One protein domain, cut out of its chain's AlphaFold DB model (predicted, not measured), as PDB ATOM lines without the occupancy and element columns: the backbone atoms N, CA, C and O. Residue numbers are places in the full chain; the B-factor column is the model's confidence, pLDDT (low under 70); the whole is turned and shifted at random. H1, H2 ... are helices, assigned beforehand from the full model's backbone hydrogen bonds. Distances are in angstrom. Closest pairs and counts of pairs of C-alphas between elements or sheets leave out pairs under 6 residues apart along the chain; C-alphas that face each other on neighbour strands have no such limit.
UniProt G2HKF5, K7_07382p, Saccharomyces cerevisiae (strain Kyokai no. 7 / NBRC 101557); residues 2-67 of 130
ATOM      1  N   MET A   2     -50.824   6.160 -10.920       87.81
ATOM      2  CA  MET A   2     -49.694   5.612 -10.137       87.81
ATOM      3  C   MET A   2     -48.919   6.642  -9.297       87.81
ATOM      4  O   MET A   2     -48.806   6.485  -8.088       87.81
ATOM      5  N   ALA A   3     -48.417   7.721  -9.916       87.81
ATOM      6  CA  ALA A   3     -47.642   8.751  -9.211       87.81
ATOM      7  C   ALA A   3     -48.412   9.353  -8.026       87.81
ATOM      8  O   ALA A   3     -47.852   9.574  -6.956       87.81
ATOM      9  N   LEU A   4     -49.720   9.560  -8.200       88.69
ATOM     10  CA  LEU A   4     -50.587  10.090  -7.155       88.69
ATOM     11  C   LEU A   4     -50.693   9.127  -5.964       88.69
ATOM     12  O   LEU A   4     -50.629   9.580  -4.827       88.69
ATOM     13  N   GLU A   5     -50.806   7.817  -6.200       91.88
ATOM     14  CA  GLU A   5     -50.839   6.822  -5.121       91.88
ATOM     15  C   GLU A   5     -49.522   6.801  -4.327       91.88
ATOM     16  O   GLU A   5     -49.539   6.822  -3.094       91.88
ATOM     17  N   ILE A   6     -48.379   6.851  -5.020       92.94
ATOM     18  CA  ILE A   6     -47.046   6.930  -4.395       92.94
ATOM     19  C   ILE A   6     -46.900   8.207  -3.553       92.94
ATOM     20  O   ILE A   6     -46.364   8.154  -2.442       92.94
ATOM     21  N   ILE A   7     -47.418   9.339  -4.042       89.12
ATOM     22  CA  ILE A   7     -47.436  10.613  -3.309       89.12
ATOM     23  C   ILE A   7     -48.332  10.521  -2.072       89.12
ATOM     24  O   ILE A   7     -47.891  10.860  -0.974       89.12
ATOM     25  N   ILE A   8     -49.563  10.021  -2.210       87.56
ATOM     26  CA  ILE A   8     -50.528   9.900  -1.105       87.56
ATOM     27  C   ILE A   8     -49.984   9.008   0.014       87.56
ATOM     28  O   ILE A   8     -50.113   9.365   1.184       87.56
ATOM     29  N   LYS A   9     -49.325   7.895  -0.330       89.88
ATOM     30  CA  LYS A   9     -48.684   6.989   0.636       89.88
ATOM     31  C   LYS A   9     -47.379   7.544   1.226       89.88
ATOM     32  O   LYS A   9     -46.836   6.959   2.160       89.88
ATOM     33  N   GLY A  10     -46.860   8.657   0.701       87.12
ATOM     34  CA  GLY A  10     -45.596   9.262   1.131       87.12
ATOM     35  C   GLY A  10     -44.348   8.506   0.668       87.12
ATOM     36  O   GLY A  10     -43.245   8.813   1.114       87.12
ATOM     37  N   LEU A  11     -44.495   7.527  -0.229       90.56
ATOM     38  CA  LEU A  11     -43.422   6.613  -0.634       90.56
ATOM     39  C   LEU A  11     -42.342   7.286  -1.489       90.56
ATOM     40  O   LEU A  11     -41.213   6.804  -1.520       90.56
ATOM     41  N   TYR A  12     -42.645   8.427  -2.116       89.31
ATOM     42  CA  TYR A  12     -41.679   9.248  -2.861       89.31
ATOM     43  C   TYR A  12     -40.512   9.772  -2.003       89.31
ATOM     44  O   TYR A  12     -39.520  10.248  -2.547       89.31
ATOM     45  N   HIS A  13     -40.618   9.683  -0.673       82.69
ATOM     46  CA  HIS A  13     -39.529   9.985   0.256       82.69
ATOM     47  C   HIS A  13     -38.536   8.829   0.462       82.69
ATOM     48  O   HIS A  13     -37.539   9.005   1.156       82.69
ATOM     49  N   THR A  14     -38.804   7.648  -0.092       85.94
ATOM     50  CA  THR A  14     -37.863   6.515  -0.098       85.94
ATOM     51  C   THR A  14     -36.999   6.554  -1.351       85.94
ATOM     52  O   THR A  14     -37.448   7.070  -2.372       85.94
ATOM     53  N   ASP A  15     -35.816   5.939  -1.328       86.62
ATOM     54  CA  ASP A  15     -34.947   5.873  -2.515       86.62
ATOM     55  C   ASP A  15     -35.662   5.224  -3.710       86.62
ATOM     56  O   ASP A  15     -35.630   5.741  -4.826       86.62
ATOM     57  N   LYS A  16     -36.393   4.124  -3.472       90.50
ATOM     58  CA  LYS A  16     -37.180   3.445  -4.516       90.50
ATOM     59  C   LYS A  16     -38.273   4.348  -5.085       90.50
ATOM     60  O   LYS A  16     -38.452   4.402  -6.300       90.50
ATOM     61  N   GLY A  17     -38.998   5.056  -4.219       91.88
ATOM     62  CA  GLY A  17     -40.069   5.955  -4.640       91.88
ATOM     63  C   GLY A  17     -39.539   7.191  -5.357       91.88
ATOM     64  O   GLY A  17     -40.121   7.604  -6.355       91.88
ATOM     65  N   HIS A  18     -38.416   7.746  -4.904       89.88
ATOM     66  CA  HIS A  18     -37.750   8.866  -5.556       89.88
ATOM     67  C   HIS A  18     -37.287   8.489  -6.968       89.88
ATOM     68  O   HIS A  18     -37.645   9.165  -7.932       89.88
ATOM     69  N   ASN A  19     -36.597   7.354  -7.109       93.00
ATOM     70  CA  ASN A  19     -36.154   6.844  -8.409       93.00
ATOM     71  C   ASN A  19     -37.334   6.553  -9.347       93.00
ATOM     72  O   ASN A  19     -37.249   6.812 -10.545       93.00
ATOM     73  N   PHE A  20     -38.454   6.054  -8.816       95.12
ATOM     74  CA  PHE A  20     -39.675   5.862  -9.598       95.12
ATOM     75  C   PHE A  20     -40.238   7.188 -10.127       95.12
ATOM     76  O   PHE A  20     -40.608   7.263 -11.297       95.12
ATOM     77  N   MET A  21     -40.269   8.238  -9.301       93.38
ATOM     78  CA  MET A  21     -40.732   9.565  -9.726       93.38
ATOM     79  C   MET A  21     -39.818  10.171 -10.796       93.38
ATOM     80  O   MET A  21     -40.329  10.687 -11.787       93.38
ATOM     81  N   LEU A  22     -38.493  10.046 -10.645       92.81
ATOM     82  CA  LEU A  22     -37.533  10.457 -11.678       92.81
ATOM     83  C   LEU A  22     -37.773   9.702 -12.987       92.81
ATOM     84  O   LEU A  22     -37.810  10.310 -14.054       92.81
ATOM     85  N   LYS A  23     -38.021   8.389 -12.915       93.50
ATOM     86  CA  LYS A  23     -38.264   7.588 -14.115       93.50
ATOM     87  C   LYS A  23     -39.542   7.993 -14.845       93.50
ATOM     88  O   LYS A  23     -39.568   8.009 -16.072       93.50
ATOM     89  N   LEU A  24     -40.603   8.318 -14.105       92.19
ATOM     90  CA  LEU A  24     -41.834   8.835 -14.702       92.19
ATOM     91  C   LEU A  24     -41.623  10.198 -15.371       92.19
ATOM     92  O   LEU A  24     -42.198  10.432 -16.432       92.19
ATOM     93  N   ASP A  25     -40.794  11.064 -14.788       91.44
ATOM     94  CA  ASP A  25     -40.452  12.361 -15.375       91.44
ATOM     95  C   ASP A  25     -39.655  12.200 -16.681       91.44
ATOM     96  O   ASP A  25     -40.017  12.781 -17.702       91.44
ATOM     97  N   GLU A  26     -38.649  11.317 -16.704       92.75
ATOM     98  CA  GLU A  26     -37.893  10.971 -17.921       92.75
ATOM     99  C   GLU A  26     -38.805  10.499 -19.064       92.75
ATOM    100  O   GLU A  26     -38.659  10.928 -20.213       92.75
ATOM    101  N   LEU A  27     -39.754   9.612 -18.751       91.75
ATOM    102  CA  LEU A  27     -40.712   9.080 -19.720       91.75
ATOM    103  C   LEU A  27     -41.665  10.163 -20.225       91.75
ATOM    104  O   LEU A  27     -41.933  10.225 -21.424       91.75
ATOM    105  N   SER A  28     -42.128  11.045 -19.333       88.81
ATOM    106  CA  SER A  28     -42.951  12.200 -19.698       88.81
ATOM    107  C   SER A  28     -42.203  13.139 -20.645       88.81
ATOM    108  O   SER A  28     -42.735  13.498 -21.692       88.81
ATOM    109  N   ASN A  29     -40.950  13.475 -20.330       90.62
ATOM    110  CA  ASN A  29     -40.104  14.340 -21.158       90.62
ATOM    111  C   ASN A  29     -39.783  13.718 -22.525       90.62
ATOM    112  O   ASN A  29     -39.580  14.433 -23.504       90.62
ATOM    113  N   SER A  30     -39.780  12.387 -22.605       90.00
ATOM    114  CA  SER A  30     -39.564  11.635 -23.846       90.00
ATOM    115  C   SER A  30     -40.862  11.329 -24.609       90.00
ATOM    116  O   SER A  30     -40.813  10.641 -25.624       90.00
ATOM    117  N   ASN A  31     -42.024  11.801 -24.135       85.88
ATOM    118  CA  ASN A  31     -43.359  11.452 -24.647       85.88
ATOM    119  C   ASN A  31     -43.666   9.935 -24.669       85.88
ATOM    120  O   ASN A  31     -44.562   9.490 -25.383       85.88
ATOM    121  N   LEU A  32     -42.971   9.135 -23.855       86.25
ATOM    122  CA  LEU A  32     -43.137   7.682 -23.729       86.25
ATOM    123  C   LEU A  32     -44.040   7.343 -22.538       86.25
ATOM    124  O   LEU A  32     -43.635   6.673 -21.589       86.25
ATOM    125  N   THR A  33     -45.267   7.863 -22.548       80.44
ATOM    126  CA  THR A  33     -46.225   7.695 -21.437       80.44
ATOM    127  C   THR A  33     -47.253   6.589 -21.672       80.44
ATOM    128  O   THR A  33     -48.160   6.404 -20.855       80.44
ATOM    129  N   ASP A  34     -47.122   5.826 -22.761       86.00
ATOM    130  CA  ASP A  34     -47.980   4.676 -23.013       86.00
ATOM    131  C   ASP A  34     -47.674   3.511 -22.065       86.00
ATOM    132  O   ASP A  34     -46.605   3.401 -21.459       86.00
ATOM    133  N   ILE A  35     -48.651   2.611 -21.962       84.44
ATOM    134  CA  ILE A  35     -48.666   1.526 -20.987       84.44
ATOM    135  C   ILE A  35     -47.433   0.616 -21.041       84.44
ATOM    136  O   ILE A  35     -47.070   0.050 -20.012       84.44
ATOM    137  N   ASN A  36     -46.770   0.490 -22.192       87.62
ATOM    138  CA  ASN A  36     -45.658  -0.445 -22.364       87.62
ATOM    139  C   ASN A  36     -44.342   0.088 -21.793       87.62
ATOM    140  O   ASN A  36     -43.478  -0.698 -21.415       87.62
ATOM    141  N   HIS A  37     -44.192   1.409 -21.708       87.88
ATOM    142  CA  HIS A  37     -42.961   2.049 -21.243       87.88
ATOM    143  C   HIS A  37     -42.980   2.362 -19.745       87.88
ATOM    144  O   HIS A  37     -41.949   2.705 -19.163       87.88
ATOM    145  N   LEU A  38     -44.141   2.230 -19.098       89.75
ATOM    146  CA  LEU A  38     -44.283   2.516 -17.678       89.75
ATOM    147  C   LEU A  38     -43.463   1.532 -16.820       89.75
ATOM    148  O   LEU A  38     -43.439   0.329 -17.093       89.75
ATOM    149  N   PRO A  39     -42.816   2.006 -15.738       92.88
ATOM    150  CA  PRO A  39     -41.936   1.186 -14.909       92.88
ATOM    151  C   PRO A  39     -42.734   0.312 -13.925       92.88
ATOM    152  O   PRO A  39     -42.666   0.478 -12.703       92.88
ATOM    153  N   TRP A  40     -43.495  -0.646 -14.458       92.38
ATOM    154  CA  TRP A  40     -44.412  -1.514 -13.710       92.38
ATOM    155  C   TRP A  40     -43.743  -2.315 -12.594       92.38
ATOM    156  O   TRP A  40     -44.335  -2.490 -11.528       92.38
ATOM    157  N   ASN A  41     -42.501  -2.757 -12.801       93.31
ATOM    158  CA  ASN A  41     -41.749  -3.495 -11.785       93.31
ATOM    159  C   ASN A  41     -41.476  -2.619 -10.555       93.31
ATOM    160  O   ASN A  41     -41.766  -3.025  -9.431       93.31
ATOM    161  N   MET A  42     -41.017  -1.380 -10.771       94.56
ATOM    162  CA  MET A  42     -40.783  -0.419  -9.686       94.56
ATOM    163  C   MET A  42     -42.088  -0.075  -8.966       94.56
ATOM    164  O   MET A  42     -42.129  -0.042  -7.738       94.56
ATOM    165  N   TYR A  43     -43.170   0.129  -9.722       94.19
ATOM    166  CA  TYR A  43     -44.487   0.394  -9.148       94.19
ATOM    167  C   TYR A  43     -44.981  -0.764  -8.269       94.19
ATOM    168  O   TYR A  43     -45.423  -0.550  -7.141       94.19
ATOM    169  N   SER A  44     -44.846  -2.000  -8.751       93.88
ATOM    170  CA  SER A  44     -45.279  -3.207  -8.035       93.88
ATOM    171  C   SER A  44     -44.501  -3.433  -6.741       93.88
ATOM    172  O   SER A  44     -45.065  -3.905  -5.756       93.88
ATOM    173  N   GLU A  45     -43.212  -3.093  -6.717       95.00
ATOM    174  CA  GLU A  45     -42.421  -3.111  -5.485       95.00
ATOM    175  C   GLU A  45     -42.892  -2.052  -4.487       95.00
ATOM    176  O   GLU A  45     -43.035  -2.355  -3.304       95.00
ATOM    177  N   LEU A  46     -43.178  -0.835  -4.959       95.19
ATOM    178  CA  LEU A  46     -43.658   0.253  -4.107       95.19
ATOM    179  C   LEU A  46     -45.026  -0.052  -3.489       95.19
ATOM    180  O   LEU A  46     -45.254   0.284  -2.331       95.19
ATOM    181  N   LEU A  47     -45.918  -0.732  -4.212       92.44
ATOM    182  CA  LEU A  47     -47.233  -1.114  -3.686       92.44
ATOM    183  C   LEU A  47     -47.172  -2.081  -2.499       92.44
ATOM    184  O   LEU A  47     -48.106  -2.107  -1.701       92.44
ATOM    185  N   LYS A  48     -46.092  -2.857  -2.380       94.50
ATOM    186  CA  LYS A  48     -45.870  -3.793  -1.269       94.50
ATOM    187  C   LYS A  48     -45.285  -3.116  -0.030       94.50
ATOM    188  O   LYS A  48     -45.159  -3.768   1.000       94.50
ATOM    189  N   MET A  49     -44.876  -1.852  -0.134       91.25
ATOM    190  CA  MET A  49     -44.309  -1.105   0.984       91.25
ATOM    191  C   MET A  49     -45.414  -0.507   1.851       91.25
ATOM    192  O   MET A  49     -46.422  -0.009   1.343       91.25
ATOM    193  N   ASP A  50     -45.180  -0.495   3.160       90.44
ATOM    194  CA  ASP A  50     -46.069   0.187   4.092       90.44
ATOM    195  C   ASP A  50     -46.085   1.699   3.816       90.44
ATOM    196  O   ASP A  50     -45.031   2.303   3.572       90.44
ATOM    197  N   PRO A  51     -47.264   2.346   3.865       86.94
ATOM    198  CA  PRO A  51     -47.357   3.782   3.686       86.94
ATOM    199  C   PRO A  51     -46.614   4.511   4.810       86.94
ATOM    200  O   PRO A  51     -46.756   4.206   5.994       86.94
ATOM    201  N   ILE A  52     -45.842   5.528   4.435       84.50
ATOM    202  CA  ILE A  52     -45.157   6.412   5.388       84.50
ATOM    203  C   ILE A  52     -46.177   7.353   6.037       84.50
ATOM    204  O   ILE A  52     -46.099   7.660   7.231       84.50
ATOM    205  N   TYR A  53     -47.143   7.808   5.244       81.81
ATOM    206  CA  TYR A  53     -48.207   8.699   5.677       81.81
ATOM    207  C   TYR A  53     -49.414   7.915   6.203       81.81
ATOM    208  O   TYR A  53     -49.948   7.047   5.523       81.81
ATOM    209  N   ASP A  54     -49.900   8.281   7.391       78.06
ATOM    210  CA  ASP A  54     -51.247   7.933   7.877       78.06
ATOM    211  C   ASP A  54     -52.370   8.400   6.920       78.06
ATOM    212  O   ASP A  54     -52.736   9.579   6.858       78.06
ATOM    213  N   LEU A  55     -52.946   7.454   6.187       80.75
ATOM    214  CA  LEU A  55     -53.956   7.716   5.162       80.75
ATOM    215  C   LEU A  55     -55.289   8.251   5.721       80.75
ATOM    216  O   LEU A  55     -56.097   8.766   4.953       80.75
ATOM    217  N   ASN A  56     -55.508   8.195   7.039       82.25
ATOM    218  CA  ASN A  56     -56.691   8.775   7.684       82.25
ATOM    219  C   ASN A  56     -56.576  10.294   7.881       82.25
ATOM    220  O   ASN A  56     -57.550  10.957   8.245       82.25
ATOM    221  N   MET A  57     -55.387  10.869   7.674       69.56
ATOM    222  CA  MET A  57     -55.149  12.302   7.823       69.56
ATOM    223  C   MET A  57     -55.049  13.001   6.461       69.56
ATOM    224  O   MET A  57     -54.379  12.499   5.560       69.56
ATOM    225  N   PRO A  58     -55.601  14.225   6.318       74.56
ATOM    226  CA  PRO A  58     -55.379  15.047   5.132       74.56
ATOM    227  C   PRO A  58     -53.892  15.181   4.783       74.56
ATOM    228  O   PRO A  58     -53.085  15.598   5.622       74.56
ATOM    229  N   HIS A  59     -53.550  14.879   3.526       69.25
ATOM    230  CA  HIS A  59     -52.176  14.756   3.023       69.25
ATOM    231  C   HIS A  59     -51.261  15.911   3.460       69.25
ATOM    232  O   HIS A  59     -50.224  15.675   4.075       69.25
ATOM    233  N   ARG A  60     -51.698  17.170   3.284       68.38
ATOM    234  CA  ARG A  60     -50.929  18.370   3.672       68.38
ATOM    235  C   ARG A  60     -50.461  18.347   5.134       68.38
ATOM    236  O   ARG A  60     -49.346  18.770   5.420       68.38
ATOM    237  N   MET A  61     -51.295  17.867   6.056       63.56
ATOM    238  CA  MET A  61     -50.938  17.766   7.477       63.56
ATOM    239  C   MET A  61     -50.019  16.583   7.772       63.56
ATOM    240  O   MET A  61     -49.336  16.586   8.795       63.56
ATOM    241  N   ASN A  62     -50.038  15.550   6.933       66.81
ATOM    242  CA  ASN A  62     -49.209  14.367   7.094       66.81
ATOM    243  C   ASN A  62     -47.771  14.622   6.642       66.81
ATOM    244  O   ASN A  62     -46.846  14.408   7.426       66.81
ATOM    245  N   CYS A  63     -47.605  15.221   5.457       65.19
ATOM    246  CA  CYS A  63     -46.303  15.611   4.907       65.19
ATOM    247  C   CYS A  63     -45.536  16.550   5.845       65.19
ATOM    248  O   CYS A  63     -44.325  16.444   5.986       65.19
ATOM    249  N   GLN A  64     -46.237  17.443   6.553       65.19
ATOM    250  CA  GLN A  64     -45.619  18.344   7.534       65.19
ATOM    251  C   GLN A  64     -44.947  17.623   8.719       65.19
ATOM    252  O   GLN A  64     -44.103  18.218   9.389       65.19
ATOM    253  N   ASN A  65     -45.298  16.362   8.993       61.12
ATOM    254  CA  ASN A  65     -44.692  15.573  10.077       61.12
ATOM    255  C   ASN A  65     -43.557  14.673   9.594       61.12
ATOM    256  O   ASN A  65     -42.948  13.986  10.408       61.12
ATOM    257  N   TYR A  66     -43.303  14.637   8.292       61.34
ATOM    258  CA  TYR A  66     -42.285  13.810   7.671       61.34
ATOM    259  C   TYR A  66     -41.470  14.700   6.745       61.34
ATOM    260  O   TYR A  66     -41.769  14.847   5.564       61.34
ATOM    261  N   ALA A  67     -40.440  15.327   7.306       61.28
ATOM    262  CA  ALA A  67     -39.476  16.075   6.518       61.28
ATOM    263  C   ALA A  67     -38.293  15.172   6.147       61.28
ATOM    264  O   ALA A  67     -37.814  14.381   6.967       61.28
TER     265      ALA A  67
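Overview. This is residues 2 to 67 of the 130 residues of the protein "K7_07382p" of Saccharomyces cerevisiae (strain Kyokai no. 7 / NBRC 101557) (UniProt G2HKF5). What does one see first? Three helices, H1, H2 and H3, stand in a small triangle, with H2 running opposite to the other two, and a short fourth helix, H4, lies past H1 at one end of the long axis. The turn from H2 to H3, residues 30 to 39, lies at the other end. What is it built of? The printed part has 66 residues with four named helices, in the order H1, H2, H3, H4, and no named strand; the class is all helix. How closely is it gathered? It is only just compact, close to loose, with a radius of gyration of the C-alphas of 12.6 A, and elongated, with spans of 34 by 22 by 19 A.

Along the chain. Where are the first two helices? H1 holds residues 2 to 8, from C-alpha 2 at (-49.694, 5.612, -10.137), and is 10.0 A from first to last C-alpha. H2, the longest helix, holds residues 15 to 29 and is 21.1 A long, ending with C-alpha 29 at (-40.104, 14.340, -21.158). Where are the other two? H3 holds residues 40 to 47 and is 10.4 A long. H4 holds residues 59 to 63 and is 6.2 A long, ending with C-alpha 63 at (-46.303, 15.611, 4.907).

Arrangement. How does H1 stand to H2 and H3? H1 and H2 form a helical hairpin and only just touch, with 3 pairs of C-alphas within 8 A, the closest those of Ala 3 and Met 21 at 7.0 A; they run opposite ways at a steep tilt of 45 degrees. H1 and H3 are close but not clearly touching, with the closest C-alphas, those of Met 2 and Tyr 43, 7.4 A apart, and run the same way at a shallow tilt of 21 degrees. How do H2 and H3 meet? They form a helical hairpin and touch, H2 with residues 16 to 20 alone; the closest C-alphas are those of Phe 20 and Met 42, 6.4 A apart. They run opposite ways at a steep tilt of 40 degrees. Where does H4 stand? It is close to H1 but not clearly touching, the closest C-alphas being those of Ile 8 and His 59 at 6.6 A, and it is apart from H2 and from H3. What do the backbones show? In H1, H2, H3 and H4 every O i to N i+4 pair is within hydrogen-bond range.

Size, cuts and confidence. How far does it reach? The two C-alphas farthest apart are those of Asn 36 and Asn 65, at 36.2 A. Is it whole, and which links are long? The printed part, residues 2 to 67, has no cut. The link from H3 to H4, 11 residues, is long; those from H1 to H2, 6 residues, and from H2 to H3, 10 residues, are short. Where is the model unsure? The mean pLDDT of the printed part is 85.5, but residue 57 and residues 59 to 67 are under 70.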